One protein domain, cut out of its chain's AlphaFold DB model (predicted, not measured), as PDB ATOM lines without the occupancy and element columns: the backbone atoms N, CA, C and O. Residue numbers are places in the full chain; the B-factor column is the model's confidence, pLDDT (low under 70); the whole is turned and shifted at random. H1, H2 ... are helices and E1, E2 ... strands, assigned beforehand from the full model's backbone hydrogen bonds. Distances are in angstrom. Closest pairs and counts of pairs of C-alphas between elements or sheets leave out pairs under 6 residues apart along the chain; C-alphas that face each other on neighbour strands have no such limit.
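What this domain is: This is residues 11 to 67 and 241 to 315 of the 336 residues of the protein "Hydroxyacid dehydrogenase" of Coxiella sp. RIFCSPHIGHO2_12_FULL_44_14 (UniProt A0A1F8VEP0). A parallel sheet of four strands has the long helix H5 along one face and the shorter H1 and H3 over the other. H5 runs on past the end of the sheet, and there H4, H7 and H9 gather as a helical lobe, with H8 beyond them; H2 and H6 lie at the sheet's other end. The 132 printed residues hold nine named helices and four named strands, in the order E1 H1 H2 E2 H3 E3 H4 H5 H6 E4 H7 H8 H9; the sheet's order is E1 E2 E3 E4 and the class is mixed. The whole is compact, with a radius of gyration of the C-alphas of 15.5 A, though elongated, spanning 51 by 26 by 23 A.

How they stand to each other: The edge strand E1, residues 11 to 15, is parallel to E2, residues 33 to 38, with N 13 and O 35 3.0 A apart. E2 is parallel to E3, residues 56 to 59, with N 58 and O 36 at 2.8 A, and E3 to the edge strand E4, residues 272 to 275, with N 274 and O 57 at 2.7 A. H5, residues 241 to 261, is on the sheet at a height of 9.3 A, along the strands, at 21 degrees to E2 on the local plane; C-alphas 35 and 258 are their closest, 6.0 A apart. On the opposite face are H1, residues 19 to 22, and H3, residues 41 to 50, which touch, closest at C-alphas 22 and 47, 6.2 A. Two strand-helix-strand units, parallel neighbour strands with helices between, have right-handed crossovers: E1 to E2 through H1 and H2, residues 26 to 31, and E2 to E3 through H3. H2 and H6, residues 265 to 268, only graze the sheet. H7, residues 278 to 289, touches residues 245 to 253 of H5 at a shallow tilt of 24 degrees, opposite ways, closest at C-alphas 280 and 253, 6.3 A. H4, residues 64 to 67, only just touches H5, H7 and H9, residues 308 to 313, with 3 pairs of C-alphas within 8 A each. H8, residues 299 to 304, is close to H9 but not clearly touching, at 6.6 A between C-alphas 304 and 310. Every O i to N i+4 pair is within hydrogen-bond range in H2, H3, H7, H8 and H9, and 15 of 17 in H5; H1, H4 and H6 are too short for one.

Where its parts are: E1 begins at C-alpha 11, (22.374, 149.107, 7.646). E2 is 16.8 A long, H3 14.4 A and H7 16.3 A. H5, 29.9 A, begins at C-alpha 241, (-2.024, 134.232, 12.421), and has a kink of 26 degrees near residue 248. H9 ends at C-alpha 313, (23.094, 120.206, 11.205).

The domain as a whole: The two C-alphas farthest apart, those of Gln 27 and His 295, are 51.1 A apart. Residues 68 to 240 are not printed; C-alphas 67 and 241 are 18.2 A apart across this cut. Of the links printed whole, H7 to H8 is short and the others are tight. Mean pLDDT of the printed part is 94.2, and no printed residue is under 70.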
ATOM      1  N   VAL A  11      23.594 149.317   8.425       96.12
ATOM      2  CA  VAL A  11      22.374 149.107   7.646       96.12
ATOM      3  C   VAL A  11      22.037 147.625   7.655       96.12
ATOM      4  O   VAL A  11      22.813 146.787   7.202       96.12
ATOM      5  N   LEU A  12      20.851 147.299   8.154       97.25
ATOM      6  CA  LEU A  12      20.290 145.961   8.055       97.25
ATOM      7  C   LEU A  12      19.303 145.921   6.894       97.25
ATOM      8  O   LEU A  12      18.411 146.764   6.816       97.25
ATOM      9  N   ILE A  13      19.433 144.920   6.029       97.56
ATOM     10  CA  ILE A  13      18.493 144.686   4.929       97.56
ATOM     11  C   ILE A  13      17.696 143.424   5.241       97.56
ATOM     12  O   ILE A  13      18.237 142.322   5.223       97.56
ATOM     13  N   LEU A  14      16.408 143.594   5.542       97.12
ATOM     14  CA  LEU A  14      15.472 142.490   5.731       97.12
ATOM     15  C   LEU A  14      14.711 142.256   4.429       97.12
ATOM     16  O   LEU A  14      13.852 143.056   4.065       97.12
ATOM     17  N   ASP A  15      14.993 141.142   3.768       95.75
ATOM     18  CA  ASP A  15      14.505 140.859   2.423       95.75
ATOM     19  C   ASP A  15      13.563 139.644   2.383       95.75
ATOM     20  O   ASP A  15      13.523 138.791   3.282       95.75
ATOM     21  N   HIS A  16      12.731 139.619   1.352       91.88
ATOM     22  CA  HIS A  16      11.800 138.552   1.032       91.88
ATOM     23  C   HIS A  16      11.758 138.400  -0.491       91.88
ATOM     24  O   HIS A  16      11.059 139.148  -1.169       91.88
ATOM     25  N   GLY A  17      12.520 137.442  -1.016       90.06
ATOM     26  CA  GLY A  17      12.634 137.190  -2.460       90.06
ATOM     27  C   GLY A  17      13.978 137.619  -3.057       90.06
ATOM     28  O   GLY A  17      14.252 137.335  -4.224       90.06
ATOM     29  N   GLY A  18      14.860 138.213  -2.248       92.62
ATOM     30  CA  GLY A  18      16.233 138.569  -2.610       92.62
ATOM     31  C   GLY A  18      16.366 139.851  -3.429       92.62
ATOM     32  O   GLY A  18      17.473 140.194  -3.822       92.62
ATOM     33  N   HIS A  19      15.271 140.565  -3.699       92.25
ATOM     34  CA  HIS A  19      15.278 141.736  -4.580       92.25
ATOM     35  C   HIS A  19      16.054 142.912  -3.979       92.25
ATOM     36  O   HIS A  19      16.861 143.534  -4.667       92.25
ATOM     37  N   ALA A  20      15.859 143.215  -2.695       94.75
ATOM     38  CA  ALA A  20      16.566 144.322  -2.052       94.75
ATOM     39  C   ALA A  20      18.070 144.035  -1.921       94.75
ATOM     40  O   ALA A  20      18.887 144.933  -2.105       94.75
ATOM     41  N   LEU A  21      18.430 142.782  -1.636       95.38
ATOM     42  CA  LEU A  21      19.805 142.308  -1.499       95.38
ATOM     43  C   LEU A  21      20.531 142.199  -2.848       95.38
ATOM     44  O   LEU A  21      21.738 142.425  -2.907       95.38
ATOM     45  N   SER A  22      19.808 141.887  -3.924       92.94
ATOM     46  CA  SER A  22      20.339 141.824  -5.290       92.94
ATOM     47  C   SER A  22      20.683 143.196  -5.868       92.94
ATOM     48  O   SER A  22      21.621 143.318  -6.651       92.94
ATOM     49  N   PHE A  23      19.935 144.236  -5.492       91.50
ATOM     50  CA  PHE A  23      20.042 145.566  -6.102       91.50
ATOM     51  C   PHE A  23      20.534 146.642  -5.126       91.50
ATOM     52  O   PHE A  23      20.191 147.818  -5.262       91.50
ATOM     53  N   ILE A  24      21.352 146.255  -4.140       92.88
ATOM     54  CA  ILE A  24      21.949 147.206  -3.195       92.88
ATOM     55  C   ILE A  24      22.845 148.182  -3.970       92.88
ATOM     56  O   ILE A  24      23.789 147.747  -4.634       92.88
ATOM     57  N   PRO A  25      22.625 149.506  -3.864       93.31
ATOM     58  CA  PRO A  25      23.514 150.471  -4.491       93.31
ATOM     59  C   PRO A  25      24.928 150.363  -3.915       93.31
ATOM     60  O   PRO A  25      25.109 150.359  -2.697       93.31
ATOM     61  N   GLU A  26      25.945 150.378  -4.774       91.75
ATOM     62  CA  GLU A  26      27.351 150.280  -4.356       91.75
ATOM     63  C   GLU A  26      27.740 151.344  -3.311       91.75
ATOM     64  O   GLU A  26      28.518 151.091  -2.393       91.75
ATOM     65  N   GLN A  27      27.140 152.533  -3.404       92.50
ATOM     66  CA  GLN A  27      27.328 153.621  -2.443       92.50
ATOM     67  C   GLN A  27      26.947 153.212  -1.011       92.50
ATOM     68  O   GLN A  27      27.631 153.608  -0.071       92.50
ATOM     69  N   ILE A  28      25.906 152.390  -0.840       92.88
ATOM     70  CA  ILE A  28      25.497 151.870   0.469       92.88
ATOM     71  C   ILE A  28      26.564 150.913   1.009       92.88
ATOM     72  O   ILE A  28      26.973 151.049   2.159       92.88
ATOM     73  N   LEU A  29      27.069 150.001   0.173       92.31
ATOM     74  CA  LEU A  29      28.098 149.030   0.567       92.31
ATOM     75  C   LEU A  29      29.431 149.696   0.937       92.31
ATOM     76  O   LEU A  29      30.133 149.222   1.821       92.31
ATOM     77  N   ARG A  30      29.785 150.803   0.273       90.88
ATOM     78  CA  ARG A  30      31.017 151.557   0.562       90.88
ATOM     79  C   ARG A  30      30.911 152.425   1.817       90.88
ATOM     80  O   ARG A  30      31.927 152.690   2.453       90.88
ATOM     81  N   GLN A  31      29.716 152.924   2.133       91.75
ATOM     82  CA  GLN A  31      29.518 153.900   3.208       91.75
ATOM     83  C   GLN A  31      29.129 153.259   4.546       91.75
ATOM     84  O   GLN A  31      29.460 153.810   5.597       91.75
ATOM     85  N   TYR A  32      28.432 152.123   4.525       94.00
ATOM     86  CA  TYR A  32      27.881 151.496   5.723       94.00
ATOM     87  C   TYR A  32      28.387 150.073   5.889       94.00
ATOM     88  O   TYR A  32      28.648 149.363   4.922       94.00
ATOM     89  N   LYS A  33      28.419 149.618   7.140       95.44
ATOM     90  CA  LYS A  33      28.416 148.183   7.418       95.44
ATOM     91  C   LYS A  33      27.036 147.641   7.080       95.44
ATOM     92  O   LYS A  33      26.046 148.172   7.586       95.44
ATOM     93  N   VAL A  34      26.964 146.597   6.263       96.88
ATOM     94  CA  VAL A  34      25.687 146.028   5.822       96.88
ATOM     95  C   VAL A  34      25.587 144.569   6.239       96.88
ATOM     96  O   VAL A  34      26.522 143.807   6.030       96.88
ATOM     97  N   VAL A  35      24.448 144.179   6.810       97.75
ATOM     98  CA  VAL A  35      24.105 142.772   7.068       97.75
ATOM     99  C   VAL A  35      22.751 142.484   6.431       97.75
ATOM    100  O   VAL A  35      21.793 143.239   6.615       97.75
ATOM    101  N   GLY A  36      22.671 141.396   5.672       97.69
ATOM    102  CA  GLY A  36      21.444 140.943   5.026       97.69
ATOM    103  C   GLY A  36      20.728 139.865   5.833       97.69
ATOM    104  O   GLY A  36      21.364 139.035   6.481       97.69
ATOM    105  N   VAL A  37      19.402 139.828   5.748       97.88
ATOM    106  CA  VAL A  37      18.556 138.749   6.270       97.88
ATOM    107  C   VAL A  37      17.574 138.345   5.174       97.88
ATOM    108  O   VAL A  37      16.698 139.131   4.825       97.88
ATOM    109  N   GLU A  38      17.685 137.122   4.651       97.19
ATOM    110  CA  GLU A  38      16.781 136.606   3.611       97.19
ATOM    111  C   GLU A  38      15.821 135.552   4.181       97.19
ATOM    112  O   GLU A  38      16.229 134.539   4.763       97.19
ATOM    113  N   LYS A  39      14.518 135.784   3.987       94.81
ATOM    114  CA  LYS A  39      13.434 134.972   4.568       94.81
ATOM    115  C   LYS A  39      12.909 133.859   3.663       94.81
ATOM    116  O   LYS A  39      12.189 132.991   4.156       94.81
ATOM    117  N   THR A  40      13.216 133.865   2.371       92.12
ATOM    118  CA  THR A  40      12.672 132.929   1.376       92.12
ATOM    119  C   THR A  40      13.756 132.127   0.670       92.12
ATOM    120  O   THR A  40      14.845 132.615   0.374       92.12
ATOM    121  N   THR A  41      13.439 130.873   0.352       91.56
ATOM    122  CA  THR A  41      14.335 130.007  -0.425       91.56
ATOM    123  C   THR A  41      14.577 130.590  -1.815       91.56
ATOM    124  O   THR A  41      15.691 130.525  -2.326       91.56
ATOM    125  N   ARG A  42      13.546 131.220  -2.397       88.44
ATOM    126  CA  ARG A  42      13.629 131.967  -3.654       88.44
ATOM    127  C   ARG A  42      14.719 133.030  -3.604       88.44
ATOM    128  O   ARG A  42      15.575 133.031  -4.480       88.44
ATOM    129  N   GLY A  43      14.717 133.883  -2.582       92.38
ATOM    130  CA  GLY A  43      15.709 134.946  -2.474       92.38
ATOM    131  C   GLY A  43      17.131 134.410  -2.404       92.38
ATOM    132  O   GLY A  43      17.991 134.871  -3.146       92.38
ATOM    133  N   LEU A  44      17.370 133.341  -1.638       92.56
ATOM    134  CA  LEU A  44      18.689 132.697  -1.616       92.56
ATOM    135  C   LEU A  44      19.077 132.079  -2.969       92.56
ATOM    136  O   LEU A  44      20.247 132.131  -3.342       92.56
ATOM    137  N   ILE A  45      18.124 131.507  -3.715       90.06
ATOM    138  CA  ILE A  45      18.361 130.998  -5.076       90.06
ATOM    139  C   ILE A  45      18.734 132.144  -6.023       90.06
ATOM    140  O   ILE A  45      19.708 132.014  -6.763       90.06
ATOM    141  N   ASN A  46      17.989 133.251  -5.988       90.44
ATOM    142  CA  ASN A  46      18.222 134.423  -6.832       90.44
ATOM    143  C   ASN A  46      19.597 135.039  -6.547       90.44
ATOM    144  O   ASN A  46      20.384 135.239  -7.470       90.44
ATOM    145  N   LEU A  47      19.923 135.236  -5.267       93.62
ATOM    146  CA  LEU A  47      21.221 135.752  -4.833       93.62
ATOM    147  C   LEU A  47      22.358 134.814  -5.242       93.62
ATOM    148  O   LEU A  47      23.373 135.263  -5.759       93.62
ATOM    149  N   LYS A  48      22.185 133.495  -5.094       92.75
ATOM    150  CA  LYS A  48      23.194 132.528  -5.550       92.75
ATOM    151  C   LYS A  48      23.412 132.599  -7.064       92.75
ATOM    152  O   LYS A  48      24.551 132.512  -7.507       92.75
ATOM    153  N   ALA A  49      22.341 132.731  -7.847       90.38
ATOM    154  CA  ALA A  49      22.414 132.796  -9.307       90.38
ATOM    155  C   ALA A  49      23.108 134.072  -9.813       90.38
ATOM    156  O   ALA A  49      23.777 134.028 -10.840       90.38
ATOM    157  N   GLN A  50      22.974 135.182  -9.086       89.62
ATOM    158  CA  GLN A  50      23.620 136.461  -9.402       89.62
ATOM    159  C   GLN A  50      25.020 136.603  -8.778       89.62
ATOM    160  O   GLN A  50      25.739 137.550  -9.089       89.62
ATOM    161  N   GLY A  51      25.418 135.651  -7.931       90.94
ATOM    162  CA  GLY A  51      26.552 135.788  -7.026       90.94
ATOM    163  C   GLY A  51      26.123 136.491  -5.739       90.94
ATOM    164  O   GLY A  51      25.495 137.548  -5.769       90.94
ATOM    165  N   PHE A  52      26.443 135.888  -4.589       92.38
ATOM    166  CA  PHE A  52      26.082 136.483  -3.304       92.38
ATOM    167  C   PHE A  52      26.716 137.875  -3.150       92.38
ATOM    168  O   PHE A  52      27.874 138.058  -3.543       92.38
ATOM    169  N   PRO A  53      25.992 138.845  -2.558       91.88
ATOM    170  CA  PRO A  53      26.545 140.167  -2.313       91.88
ATOM    171  C   PRO A  53      27.735 140.074  -1.340       91.88
ATOM    172  O   PRO A  53      27.788 139.153  -0.518       91.88
ATOM    173  N   PRO A  54      28.692 141.020  -1.397       93.69
ATOM    174  CA  PRO A  54      29.912 140.998  -0.587       93.69
ATOM    175  C   PRO A  54      29.643 141.461   0.856       93.69
ATOM    176  O   PRO A  54      30.227 142.427   1.336       93.69
ATOM    177  N   LEU A  55      28.709 140.799   1.532       95.44
ATOM    178  CA  LEU A  55      28.244 141.104   2.880       95.44
ATOM    179  C   LEU A  55      27.821 139.810   3.592       95.44
ATOM    180  O   LEU A  55      27.527 138.810   2.926       95.44
ATOM    181  N   PRO A  56      27.752 139.800   4.930       96.81
ATOM    182  CA  PRO A  56      27.184 138.680   5.664       96.81
ATOM    183  C   PRO A  56      25.667 138.602   5.458       96.81
ATOM    184  O   PRO A  56      24.934 139.572   5.669       96.81
ATOM    185  N   LEU A  57      25.185 137.421   5.077       97.25
ATOM    186  CA  LEU A  57      23.776 137.138   4.826       97.25
ATOM    187  C   LEU A  57      23.266 136.064   5.783       97.25
ATOM    188  O   LEU A  57      23.740 134.937   5.751       97.25
ATOM    189  N   ILE A  58      22.257 136.371   6.590       97.38
ATOM    190  CA  ILE A  58      21.598 135.389   7.456       97.38
ATOM    191  C   ILE A  58      20.461 134.721   6.680       97.38
ATOM    192  O   ILE A  58      19.484 135.364   6.284       97.38
ATOM    193  N   GLY A  59      20.584 133.412   6.468       96.62
ATOM    194  CA  GLY A  59      19.629 132.601   5.717       96.62
ATOM    195  C   GLY A  59      18.507 132.040   6.590       96.62
ATOM    196  O   GLY A  59      18.516 130.858   6.928       96.62
ATOM    197  N   VAL A  60      17.490 132.849   6.905       97.00
ATOM    198  CA  VAL A  60      16.304 132.388   7.662       97.00
ATOM    199  C   VAL A  60      15.520 131.334   6.873       97.00
ATOM    200  O   VAL A  60      14.999 130.378   7.440       97.00
ATOM    201  N   ALA A  61      15.486 131.470   5.548       92.50
ATOM    202  CA  ALA A  61      14.807 130.554   4.634       92.50
ATOM    203  C   ALA A  61      15.162 129.066   4.812       92.50
ATOM    204  O   ALA A  61      14.313 128.196   4.615       92.50
ATOM    205  N   HIS A  62      16.422 128.770   5.142       92.38
ATOM    206  CA  HIS A  62      16.949 127.407   5.215       92.38
ATOM    207  C   HIS A  62      17.094 126.882   6.642       92.38
ATOM    208  O   HIS A  62      17.652 125.799   6.829       92.38
ATOM    209  N   CYS A  63      16.611 127.615   7.643       96.56
ATOM    210  CA  CYS A  63      16.684 127.159   9.020       96.56
ATOM    211  C   CYS A  63      15.784 125.927   9.233       96.56
ATOM    212  O   CYS A  63      14.762 125.751   8.552       96.56
ATOM    213  N   ALA A  64      16.168 125.056  10.167       97.38
ATOM    214  CA  ALA A  64      15.452 123.812  10.439       97.38
ATOM    215  C   ALA A  64      13.980 124.072  10.795       97.38
ATOM    216  O   ALA A  64      13.087 123.447  10.221       97.38
ATOM    217  N   ALA A  65      13.716 125.056  11.664       97.56
ATOM    218  CA  ALA A  65      12.362 125.390  12.117       97.56
ATOM    219  C   ALA A  65      11.422 125.742  10.952       97.56
ATOM    220  O   ALA A  65      10.323 125.202  10.849       97.56
ATOM    221  N   LYS A  66      11.876 126.575  10.011       95.56
ATOM    222  CA  LYS A  66      11.104 126.940   8.819       95.56
ATOM    223  C   LYS A  66      10.874 125.741   7.899       95.56
ATOM    224  O   LYS A  66       9.760 125.472   7.462       95.56
ATOM    225  N   ARG A  67      11.912 124.957   7.621       95.19
ATOM    226  CA  ARG A  67      11.786 123.821   6.695       95.19
ATOM    227  C   ARG A  67      10.873 122.722   7.236       95.19
ATOM    228  O   ARG A  67      10.139 122.124   6.453       95.19
ATOM    229  N   ALA A 241      -2.923 133.371  11.650       92.06
ATOM    230  CA  ALA A 241      -2.024 134.232  12.421       92.06
ATOM    231  C   ALA A 241      -1.157 133.460  13.428       92.06
ATOM    232  O   ALA A 241       0.051 133.674  13.470       92.06
ATOM    233  N   ASN A 242      -1.755 132.540  14.193       91.75
ATOM    234  CA  ASN A 242      -1.062 131.720  15.195       91.75
ATOM    235  C   ASN A 242       0.043 130.829  14.592       91.75
ATOM    236  O   ASN A 242       1.056 130.547  15.230       91.75
ATOM    237  N   ASP A 243      -0.143 130.412  13.345       93.38
ATOM    238  CA  ASP A 243       0.733 129.472  12.655       93.38
ATOM    239  C   ASP A 243       1.917 130.226  12.035       93.38
ATOM    240  O   ASP A 243       3.075 129.860  12.234       93.38
ATOM    241  N   ILE A 244       1.650 131.363  11.382       93.38
ATOM    242  CA  ILE A 244       2.692 132.188  10.756       93.38
ATOM    243  C   ILE A 244       3.571 132.943  11.770       93.38
ATOM    244  O   ILE A 244       4.622 133.477  11.397       93.38
ATOM    245  N   GLN A 245       3.193 132.984  13.059       95.12
ATOM    246  CA  GLN A 245       4.036 133.584  14.102       95.12
ATOM    247  C   GLN A 245       5.424 132.948  14.168       95.12
ATOM    248  O   GLN A 245       6.391 133.673  14.397       95.12
ATOM    249  N   LEU A 246       5.549 131.641  13.905       96.44
ATOM    250  CA  LEU A 246       6.849 130.973  13.839       96.44
ATOM    251  C   LEU A 246       7.773 131.688  12.843       96.44
ATOM    252  O   LEU A 246       8.872 132.110  13.191       96.44
ATOM    253  N   THR A 247       7.307 131.902  11.615       95.19
ATOM    254  CA  THR A 247       8.074 132.561  10.551       95.19
ATOM    255  C   THR A 247       8.423 134.005  10.890       95.19
ATOM    256  O   THR A 247       9.537 134.457  10.618       95.19
ATOM    257  N   ARG A 248       7.483 134.739  11.494       95.56
ATOM    258  CA  ARG A 248       7.703 136.125  11.933       95.56
ATOM    259  C   ARG A 248       8.770 136.190  13.026       95.56
ATOM    260  O   ARG A 248       9.684 137.008  12.928       95.56
ATOM    261  N   ALA A 249       8.701 135.290  14.005       97.31
ATOM    262  CA  ALA A 249       9.674 135.183  15.082       97.31
ATOM    263  C   ALA A 249      11.063 134.777  14.567       97.31
ATOM    264  O   ALA A 249      12.054 135.365  14.985       97.31
ATOM    265  N   LEU A 250      11.155 133.852  13.605       97.56
ATOM    266  CA  LEU A 250      12.426 133.490  12.958       97.56
ATOM    267  C   LEU A 250      13.039 134.676  12.198       97.56
ATOM    268  O   LEU A 250      14.246 134.904  12.278       97.56
ATOM    269  N   GLY A 251      12.213 135.472  11.510       97.06
ATOM    270  CA  GLY A 251      12.645 136.722  10.880       97.06
ATOM    271  C   GLY A 251      13.197 137.729  11.893       97.06
ATOM    272  O   GLY A 251      14.270 138.289  11.675       97.06
ATOM    273  N   LEU A 252      12.511 137.907  13.029       97.06
ATOM    274  CA  LEU A 252      13.002 138.725  14.141       97.06
ATOM    275  C   LEU A 252      14.313 138.169  14.720       97.06
ATOM    276  O   LEU A 252      15.236 138.934  14.981       97.06
ATOM    277  N   GLY A 253      14.433 136.849  14.863       96.12
ATOM    278  CA  GLY A 253      15.668 136.190  15.281       96.12
ATOM    279  C   GLY A 253      16.843 136.519  14.358       96.12
ATOM    280  O   GLY A 253      17.920 136.866  14.842       96.12
ATOM    281  N   GLY A 254      16.617 136.516  13.040       96.38
ATOM    282  CA  GLY A 254      17.611 136.945  12.054       96.38
ATOM    283  C   GLY A 254      18.019 138.411  12.219       96.38
ATOM    284  O   GLY A 254      19.202 138.732  12.151       96.38
ATOM    285  N   VAL A 255      17.064 139.296  12.523       96.56
ATOM    286  CA  VAL A 255      17.345 140.713  12.813       96.56
ATOM    287  C   VAL A 255      18.203 140.877  14.071       96.56
ATOM    288  O   VAL A 255      19.179 141.627  14.065       96.56
ATOM    289  N   LEU A 256      17.884 140.152  15.145       95.69
ATOM    290  CA  LEU A 256      18.653 140.192  16.391       95.69
ATOM    291  C   LEU A 256      20.070 139.630  16.211       95.69
ATOM    292  O   LEU A 256      21.025 140.189  16.749       95.69
ATOM    293  N   GLN A 257      20.224 138.561  15.429       94.94
ATOM    294  CA  GLN A 257      21.534 138.009  15.089       94.94
ATOM    295  C   GLN A 257      22.350 138.987  14.228       94.94
ATOM    296  O   GLN A 257      23.528 139.204  14.512       94.94
ATOM    297  N   ALA A 258      21.733 139.663  13.255       95.06
ATOM    298  CA  ALA A 258      22.396 140.703  12.466       95.06
ATOM    299  C   ALA A 258      22.887 141.873  13.336       95.06
ATOM    300  O   ALA A 258      24.013 142.341  13.166       95.06
ATOM    301  N   ALA A 259      22.096 142.291  14.331       94.00
ATOM    302  CA  ALA A 259      22.513 143.309  15.297       94.00
ATOM    303  C   ALA A 259      23.785 142.911  16.070       94.00
ATOM    304  O   ALA A 259      24.595 143.766  16.430       94.00
ATOM    305  N   ARG A 260      23.997 141.609  16.301       91.62
ATOM    306  CA  ARG A 260      25.239 141.090  16.894       91.62
ATOM    307  C   ARG A 260      26.384 141.014  15.898       91.62
ATOM    308  O   ARG A 260      27.516 141.302  16.275       91.62
ATOM    309  N   PHE A 261      26.110 140.704  14.635       93.88
ATOM    310  CA  PHE A 261      27.137 140.700  13.593       93.88
ATOM    311  C   PHE A 261      27.802 142.071  13.431       93.88
ATOM    312  O   PHE A 261      29.019 142.120  13.293       93.88
ATOM    313  N   PHE A 262      27.075 143.186  13.574       94.00
ATOM    314  CA  PHE A 262      27.691 144.525  13.546       94.00
ATOM    315  C   PHE A 262      28.775 144.745  14.620       94.00
ATOM    316  O   PHE A 262      29.708 145.529  14.410       94.00
ATOM    317  N   GLN A 263      28.693 144.014  15.738       91.38
ATOM    318  CA  GLN A 263      29.656 144.047  16.846       91.38
ATOM    319  C   GLN A 263      30.855 143.109  16.625       91.38
ATOM    320  O   GLN A 263      31.790 143.132  17.424       91.38
ATOM    321  N   ARG A 264      30.850 142.303  15.553       91.19
ATOM    322  CA  ARG A 264      31.892 141.331  15.196       91.19
ATOM    323  C   ARG A 264      32.603 141.743  13.899       91.19
ATOM    324  O   ARG A 264      32.113 141.429  12.814       91.19
ATOM    325  N   PRO A 265      33.747 142.456  13.973       89.62
ATOM    326  CA  PRO A 265      34.501 142.900  12.796       89.62
ATOM    327  C   PRO A 265      34.923 141.772  11.846       89.62
ATOM    328  O   PRO A 265      35.035 141.995  10.646       89.62
ATOM    329  N   ASP A 266      35.156 140.577  12.379       90.19
ATOM    330  CA  ASP A 266      35.498 139.365  11.636       90.19
ATOM    331  C   ASP A 266      34.335 138.854  10.765       90.19
ATOM    332  O   ASP A 266      34.560 138.373   9.655       90.19
ATOM    333  N   ILE A 267      33.089 139.029  11.220       91.69
ATOM    334  CA  ILE A 267      31.887 138.662  10.455       91.69
ATOM    335  C   ILE A 267      31.416 139.805   9.558       91.69
ATOM    336  O   ILE A 267      31.140 139.603   8.382       91.69
ATOM    337  N   VAL A 268      31.299 141.025  10.086       92.75
ATOM    338  CA  VAL A 268      30.669 142.132   9.344       92.75
ATOM    339  C   VAL A 268      31.439 142.533   8.083       92.75
ATOM    340  O   VAL A 268      30.853 143.088   7.159       92.75
ATOM    341  N   ASN A 269      32.742 142.249   8.049       90.06
ATOM    342  CA  ASN A 269      33.611 142.514   6.905       90.06
ATOM    343  C   ASN A 269      33.851 141.270   6.035       90.06
ATOM    344  O   ASN A 269      34.654 141.333   5.103       90.06
ATOM    345  N   SER A 270      33.207 140.139   6.337       90.12
ATOM    346  CA  SER A 270      33.281 138.928   5.522       90.12
ATOM    347  C   SER A 270      31.993 138.708   4.736       90.12
ATOM    348  O   SER A 270      30.912 139.181   5.082       90.12
ATOM    349  N   SER A 271      32.129 138.006   3.613       92.00
ATOM    350  CA  SER A 271      30.994 137.577   2.802       92.00
ATOM    351  C   SER A 271      30.672 136.127   3.123       92.00
ATOM    352  O   SER A 271      31.568 135.310   3.340       92.00
ATOM    353  N   GLY A 272      29.388 135.796   3.160       93.38
ATOM    354  CA  GLY A 272      28.972 134.436   3.457       93.38
ATOM    355  C   GLY A 272      27.495 134.328   3.770       93.38
ATOM    356  O   GLY A 272      26.842 135.305   4.136       93.38
ATOM    357  N   VAL A 273      26.976 133.110   3.629       96.19
ATOM    358  CA  VAL A 273      25.623 132.765   4.065       96.19
ATOM    359  C   VAL A 273      25.726 132.076   5.416       96.19
ATOM    360  O   VAL A 273      26.241 130.964   5.506       96.19
ATOM    361  N   TYR A 274      25.223 132.733   6.449       96.19
ATOM    362  CA  TYR A 274      25.226 132.265   7.825       96.19
ATOM    363  C   TYR A 274      23.886 131.631   8.178       96.19
ATOM    364  O   TYR A 274      22.820 132.123   7.789       96.19
ATOM    365  N   ALA A 275      23.944 130.536   8.928       96.50
ATOM    366  CA  ALA A 275      22.756 129.903   9.473       96.50
ATOM    367  C   ALA A 275      22.108 130.806  10.538       96.50
ATOM    368  O   ALA A 275      22.790 131.528  11.273       96.50
ATOM    369  N   LEU A 276      20.777 130.743  10.641       96.38
ATOM    370  CA  LEU A 276      20.073 131.300  11.793       96.38
ATOM    371  C   LEU A 276      20.472 130.512  13.048       96.38
ATOM    372  O   LEU A 276      20.384 129.283  13.051       96.38
ATOM    373  N   ASP A 277      20.872 131.220  14.102       95.56
ATOM    374  CA  ASP A 277      21.392 130.640  15.341       95.56
ATOM    375  C   ASP A 277      20.488 129.519  15.893       95.56
ATOM    376  O   ASP A 277      19.267 129.662  16.020       95.56
ATOM    377  N   ALA A 278      21.084 128.368  16.205       95.62
ATOM    378  CA  ALA A 278      20.338 127.178  16.602       95.62
ATOM    379  C   ALA A 278      19.654 127.330  17.976       95.62
ATOM    380  O   ALA A 278      18.545 126.828  18.171       95.62
ATOM    381  N   ASN A 279      20.250 128.080  18.912       94.69
ATOM    382  CA  ASN A 279      19.617 128.376  20.202       94.69
ATOM    383  C   ASN A 279      18.435 129.337  20.034       94.69
ATOM    384  O   ASN A 279      17.403 129.158  20.680       94.69
ATOM    385  N   MET A 280      18.558 130.319  19.137       95.12
ATOM    386  CA  MET A 280      17.456 131.201  18.743       95.12
ATOM    387  C   MET A 280      16.287 130.395  18.171       95.12
ATOM    388  O   MET A 280      15.147 130.585  18.594       95.12
ATOM    389  N   GLN A 281      16.559 129.453  17.263       96.94
ATOM    390  CA  GLN A 281      15.531 128.559  16.728       96.94
ATOM    391  C   GLN A 281      14.862 127.731  17.832       96.94
ATOM    392  O   GLN A 281      13.636 127.720  17.907       96.94
ATOM    393  N   LYS A 282      15.639 127.095  18.721       96.81
ATOM    394  CA  LYS A 282      15.108 126.329  19.861       96.81
ATOM    395  C   LYS A 282      14.197 127.174  20.753       96.81
ATOM    396  O   LYS A 282      13.098 126.739  21.088       96.81
ATOM    397  N   LEU A 283      14.627 128.384  21.119       96.25
ATOM    398  CA  LEU A 283      13.828 129.298  21.939       96.25
ATOM    399  C   LEU A 283      12.505 129.651  21.250       96.25
ATOM    400  O   LEU A 283      11.444 129.512  21.855       96.25
ATOM    401  N   ILE A 284      12.569 130.080  19.988       97.25
ATOM    402  CA  ILE A 284      11.387 130.468  19.210       97.25
ATOM    403  C   ILE A 284      10.408 129.299  19.096       97.25
ATOM    404  O   ILE A 284       9.214 129.482  19.320       97.25
ATOM    405  N   VAL A 285      10.903 128.100  18.777       97.50
ATOM    406  CA  VAL A 285      10.072 126.897  18.657       97.50
ATOM    407  C   VAL A 285       9.425 126.551  19.997       97.50
ATOM    408  O   VAL A 285       8.218 126.325  20.036       97.50
ATOM    409  N   ASN A 286      10.177 126.583  21.098       96.50
ATOM    410  CA  ASN A 286       9.647 126.289  22.431       96.50
ATOM    411  C   ASN A 286       8.560 127.275  22.868       96.50
ATOM    412  O   ASN A 286       7.557 126.854  23.439       96.50
ATOM    413  N   GLU A 287       8.731 128.569  22.601       96.38
ATOM    414  CA  GLU A 287       7.701 129.565  22.910       96.38
ATOM    415  C   GLU A 287       6.475 129.422  22.008       96.38
ATOM    416  O   GLU A 287       5.344 129.488  22.486       96.38
ATOM    417  N   TRP A 288       6.682 129.171  20.717       96.69
ATOM    418  CA  TRP A 288       5.598 129.008  19.757       96.69
ATOM    419  C   TRP A 288       4.749 127.764  20.045       96.69
ATOM    420  O   TRP A 288       3.520 127.858  20.052       96.69
ATOM    421  N   LEU A 289       5.378 126.621  20.356       95.62
ATOM    422  CA  LEU A 289       4.697 125.347  20.623       95.62
ATOM    423  C   LEU A 289       3.712 125.409  21.800       95.62
ATOM    424  O   LEU A 289       2.732 124.667  21.791       95.62
ATOM    425  N   LYS A 290       3.902 126.315  22.772       94.62
ATOM    426  CA  LYS A 290       2.956 126.522  23.891       94.62
ATOM    427  C   LYS A 290       1.548 126.904  23.425       94.62
ATOM    428  O   LYS A 290       0.585 126.669  24.148       94.62
ATOM    429  N   TYR A 291       1.436 127.482  22.232       93.75
ATOM    430  CA  TYR A 291       0.182 127.943  21.633       93.75
ATOM    431  C   TYR A 291      -0.288 127.046  20.479       93.75
ATOM    432  O   TYR A 291      -1.225 127.399  19.759       93.75
ATOM    433  N   GLN A 292       0.362 125.897  20.271       93.56
ATOM    434  CA  GLN A 292       0.027 124.951  19.210       93.56
ATOM    435  C   GLN A 292      -0.760 123.753  19.760       93.56
ATOM    436  O   GLN A 292      -0.517 123.319  20.888       93.56
ATOM    437  N   PRO A 293      -1.678 123.160  18.975       91.00
ATOM    438  CA  PRO A 293      -2.312 121.903  19.355       91.00
ATOM    439  C   PRO A 293      -1.265 120.794  19.538       91.00
ATOM    440  O   PRO A 293      -0.448 120.553  18.650       91.00
ATOM    441  N   SER A 294      -1.327 120.069  20.657       85.88
ATOM    442  CA  SER A 294      -0.327 119.056  21.044       85.88
ATOM    443  C   SER A 294      -0.169 117.889  20.061       85.88
ATOM    444  O   SER A 294       0.859 117.225  20.060       85.88
ATOM    445  N   HIS A 295      -1.175 117.636  19.225       86.56
ATOM    446  CA  HIS A 295      -1.190 116.557  18.234       86.56
ATOM    447  C   HIS A 295      -0.753 117.007  16.833       86.56
ATOM    448  O   HIS A 295      -0.740 116.192  15.913       86.56
ATOM    449  N   ARG A 296      -0.454 118.300  16.635       89.44
ATOM    450  CA  ARG A 296      -0.166 118.858  15.306       89.44
ATOM    451  C   ARG A 296       1.153 118.348  14.731       89.44
ATOM    452  O   ARG A 296       1.238 118.110  13.531       89.44
ATOM    453  N   PHE A 297       2.162 118.175  15.581       92.06
ATOM    454  CA  PHE A 297       3.469 117.660  15.188       92.06
ATOM    455  C   PHE A 297       3.775 116.361  15.936       92.06
ATOM    456  O   PHE A 297       3.459 116.261  17.125       92.06
ATOM    457  N   PRO A 298       4.399 115.371  15.272       92.38
ATOM    458  CA  PRO A 298       4.901 114.177  15.938       92.38
ATOM    459  C   PRO A 298       5.879 114.525  17.068       92.38
ATOM    460  O   PRO A 298       6.657 115.476  16.965       92.38
ATOM    461  N   LYS A 299       5.847 113.746  18.155       93.06
ATOM    462  CA  LYS A 299       6.678 114.005  19.339       93.06
ATOM    463  C   LYS A 299       8.175 113.957  19.017       93.06
ATOM    464  O   LYS A 299       8.915 114.805  19.489       93.06
ATOM    465  N   ASP A 300       8.602 113.019  18.180       94.12
ATOM    466  CA  ASP A 300       9.985 112.892  17.716       94.12
ATOM    467  C   ASP A 300      10.470 114.147  16.978       94.12
ATOM    468  O   ASP A 300      11.604 114.576  17.183       94.12
ATOM    469  N   VAL A 301       9.599 114.792  16.194       93.75
ATOM    470  CA  VAL A 301       9.908 116.075  15.542       93.75
ATOM    471  C   VAL A 301      10.061 117.194  16.574       93.75
ATOM    472  O   VAL A 301      10.961 118.017  16.454       93.75
ATOM    473  N   ILE A 302       9.212 117.239  17.604       95.06
ATOM    474  CA  ILE A 302       9.318 118.240  18.680       95.06
ATOM    475  C   ILE A 302      10.601 118.034  19.500       95.06
ATOM    476  O   ILE A 302      11.301 119.002  19.810       95.06
ATOM    477  N   ASP A 303      10.926 116.782  19.822       95.50
ATOM    478  CA  ASP A 303      12.096 116.410  20.620       95.50
ATOM    479  C   ASP A 303      13.407 116.770  19.894       95.50
ATOM    480  O   ASP A 303      14.351 117.239  20.530       95.50
ATOM    481  N   GLN A 304      13.448 116.669  18.558       97.25
ATOM    482  CA  GLN A 304      14.580 117.122  17.735       97.25
ATOM    483  C   GLN A 304      14.920 118.608  17.941       97.25
ATOM    484  O   GLN A 304      16.094 118.974  17.967       97.25
ATOM    485  N   PHE A 305      13.925 119.472  18.171       97.06
ATOM    486  CA  PHE A 305      14.161 120.896  18.447       97.06
ATOM    487  C   PHE A 305      14.663 121.178  19.872       97.06
ATOM    488  O   PHE A 305      14.952 122.327  20.208       97.06
ATOM    489  N   GLN A 306      14.822 120.152  20.713       96.62
ATOM    490  CA  GLN A 306      15.548 120.290  21.975       96.62
ATOM    491  C   GLN A 306      17.062 120.122  21.806       96.62
ATOM    492  O   GLN A 306      17.812 120.579  22.677       96.62
ATOM    493  N   ASP A 307      17.512 119.543  20.695       96.69
ATOM    494  CA  ASP A 307      18.918 119.324  20.375       96.69
ATOM    495  C   ASP A 307      19.452 120.438  19.457       96.69
ATOM    496  O   ASP A 307      19.110 120.552  18.280       96.69
ATOM    497  N   VAL A 308      20.325 121.279  20.012       95.00
ATOM    498  CA  VAL A 308      20.933 122.414  19.299       95.00
ATOM    499  C   VAL A 308      21.853 121.940  18.170       95.00
ATOM    500  O   VAL A 308      21.865 122.561  17.109       95.00
ATOM    501  N   GLN A 309      22.578 120.834  18.361       95.12
ATOM    502  CA  GLN A 309      23.467 120.281  17.333       95.12
ATOM    503  C   GLN A 309      22.652 119.730  16.167       95.12
ATOM    504  O   GLN A 309      23.004 119.934  15.004       95.12
ATOM    505  N   TRP A 310      21.524 119.086  16.470       97.12
ATOM    506  CA  TRP A 310      20.596 118.640  15.443       97.12
ATOM    507  C   TRP A 310      20.035 119.824  14.646       97.12
ATOM    508  O   TRP A 310      20.074 119.795  13.416       97.12
ATOM    509  N   ILE A 311      19.576 120.891  15.314       97.44
ATOM    510  CA  ILE A 311      19.060 122.094  14.637       97.44
ATOM    511  C   ILE A 311      20.122 122.696  13.712       97.44
ATOM    512  O   ILE A 311      19.806 123.081  12.582       97.44
ATOM    513  N   GLU A 312      21.367 122.780  14.180       95.06
ATOM    514  CA  GLU A 312      22.494 123.305  13.414       95.06
ATOM    515  C   GLU A 312      22.759 122.462  12.160       95.06
ATOM    516  O   GLU A 312      22.744 122.996  11.053       95.06
ATOM    517  N   ALA A 313      22.866 121.138  12.310       95.62
ATOM    518  CA  ALA A 313      23.094 120.206  11.205       95.62
ATOM    519  C   ALA A 313      21.966 120.203  10.153       95.62
ATOM    520  O   ALA A 313      22.183 119.818   9.003       95.62
ATOM    521  N   HIS A 314      20.759 120.632  10.532       96.06
ATOM    522  CA  HIS A 314      19.593 120.701   9.645       96.06
ATOM    523  C   HIS A 314      19.288 122.122   9.140       96.06
ATOM    524  O   HIS A 314      18.356 122.311   8.346       96.06
ATOM    525  N   SER A 315      20.084 123.112   9.546       96.12
ATOM    526  CA  SER A 315      19.999 124.494   9.073       96.12
ATOM    527  C   SER A 315      21.009 124.747   7.953       96.12
ATOM    528  O   SER A 315      22.121 124.234   7.964       96.12
TER     529      SER A 315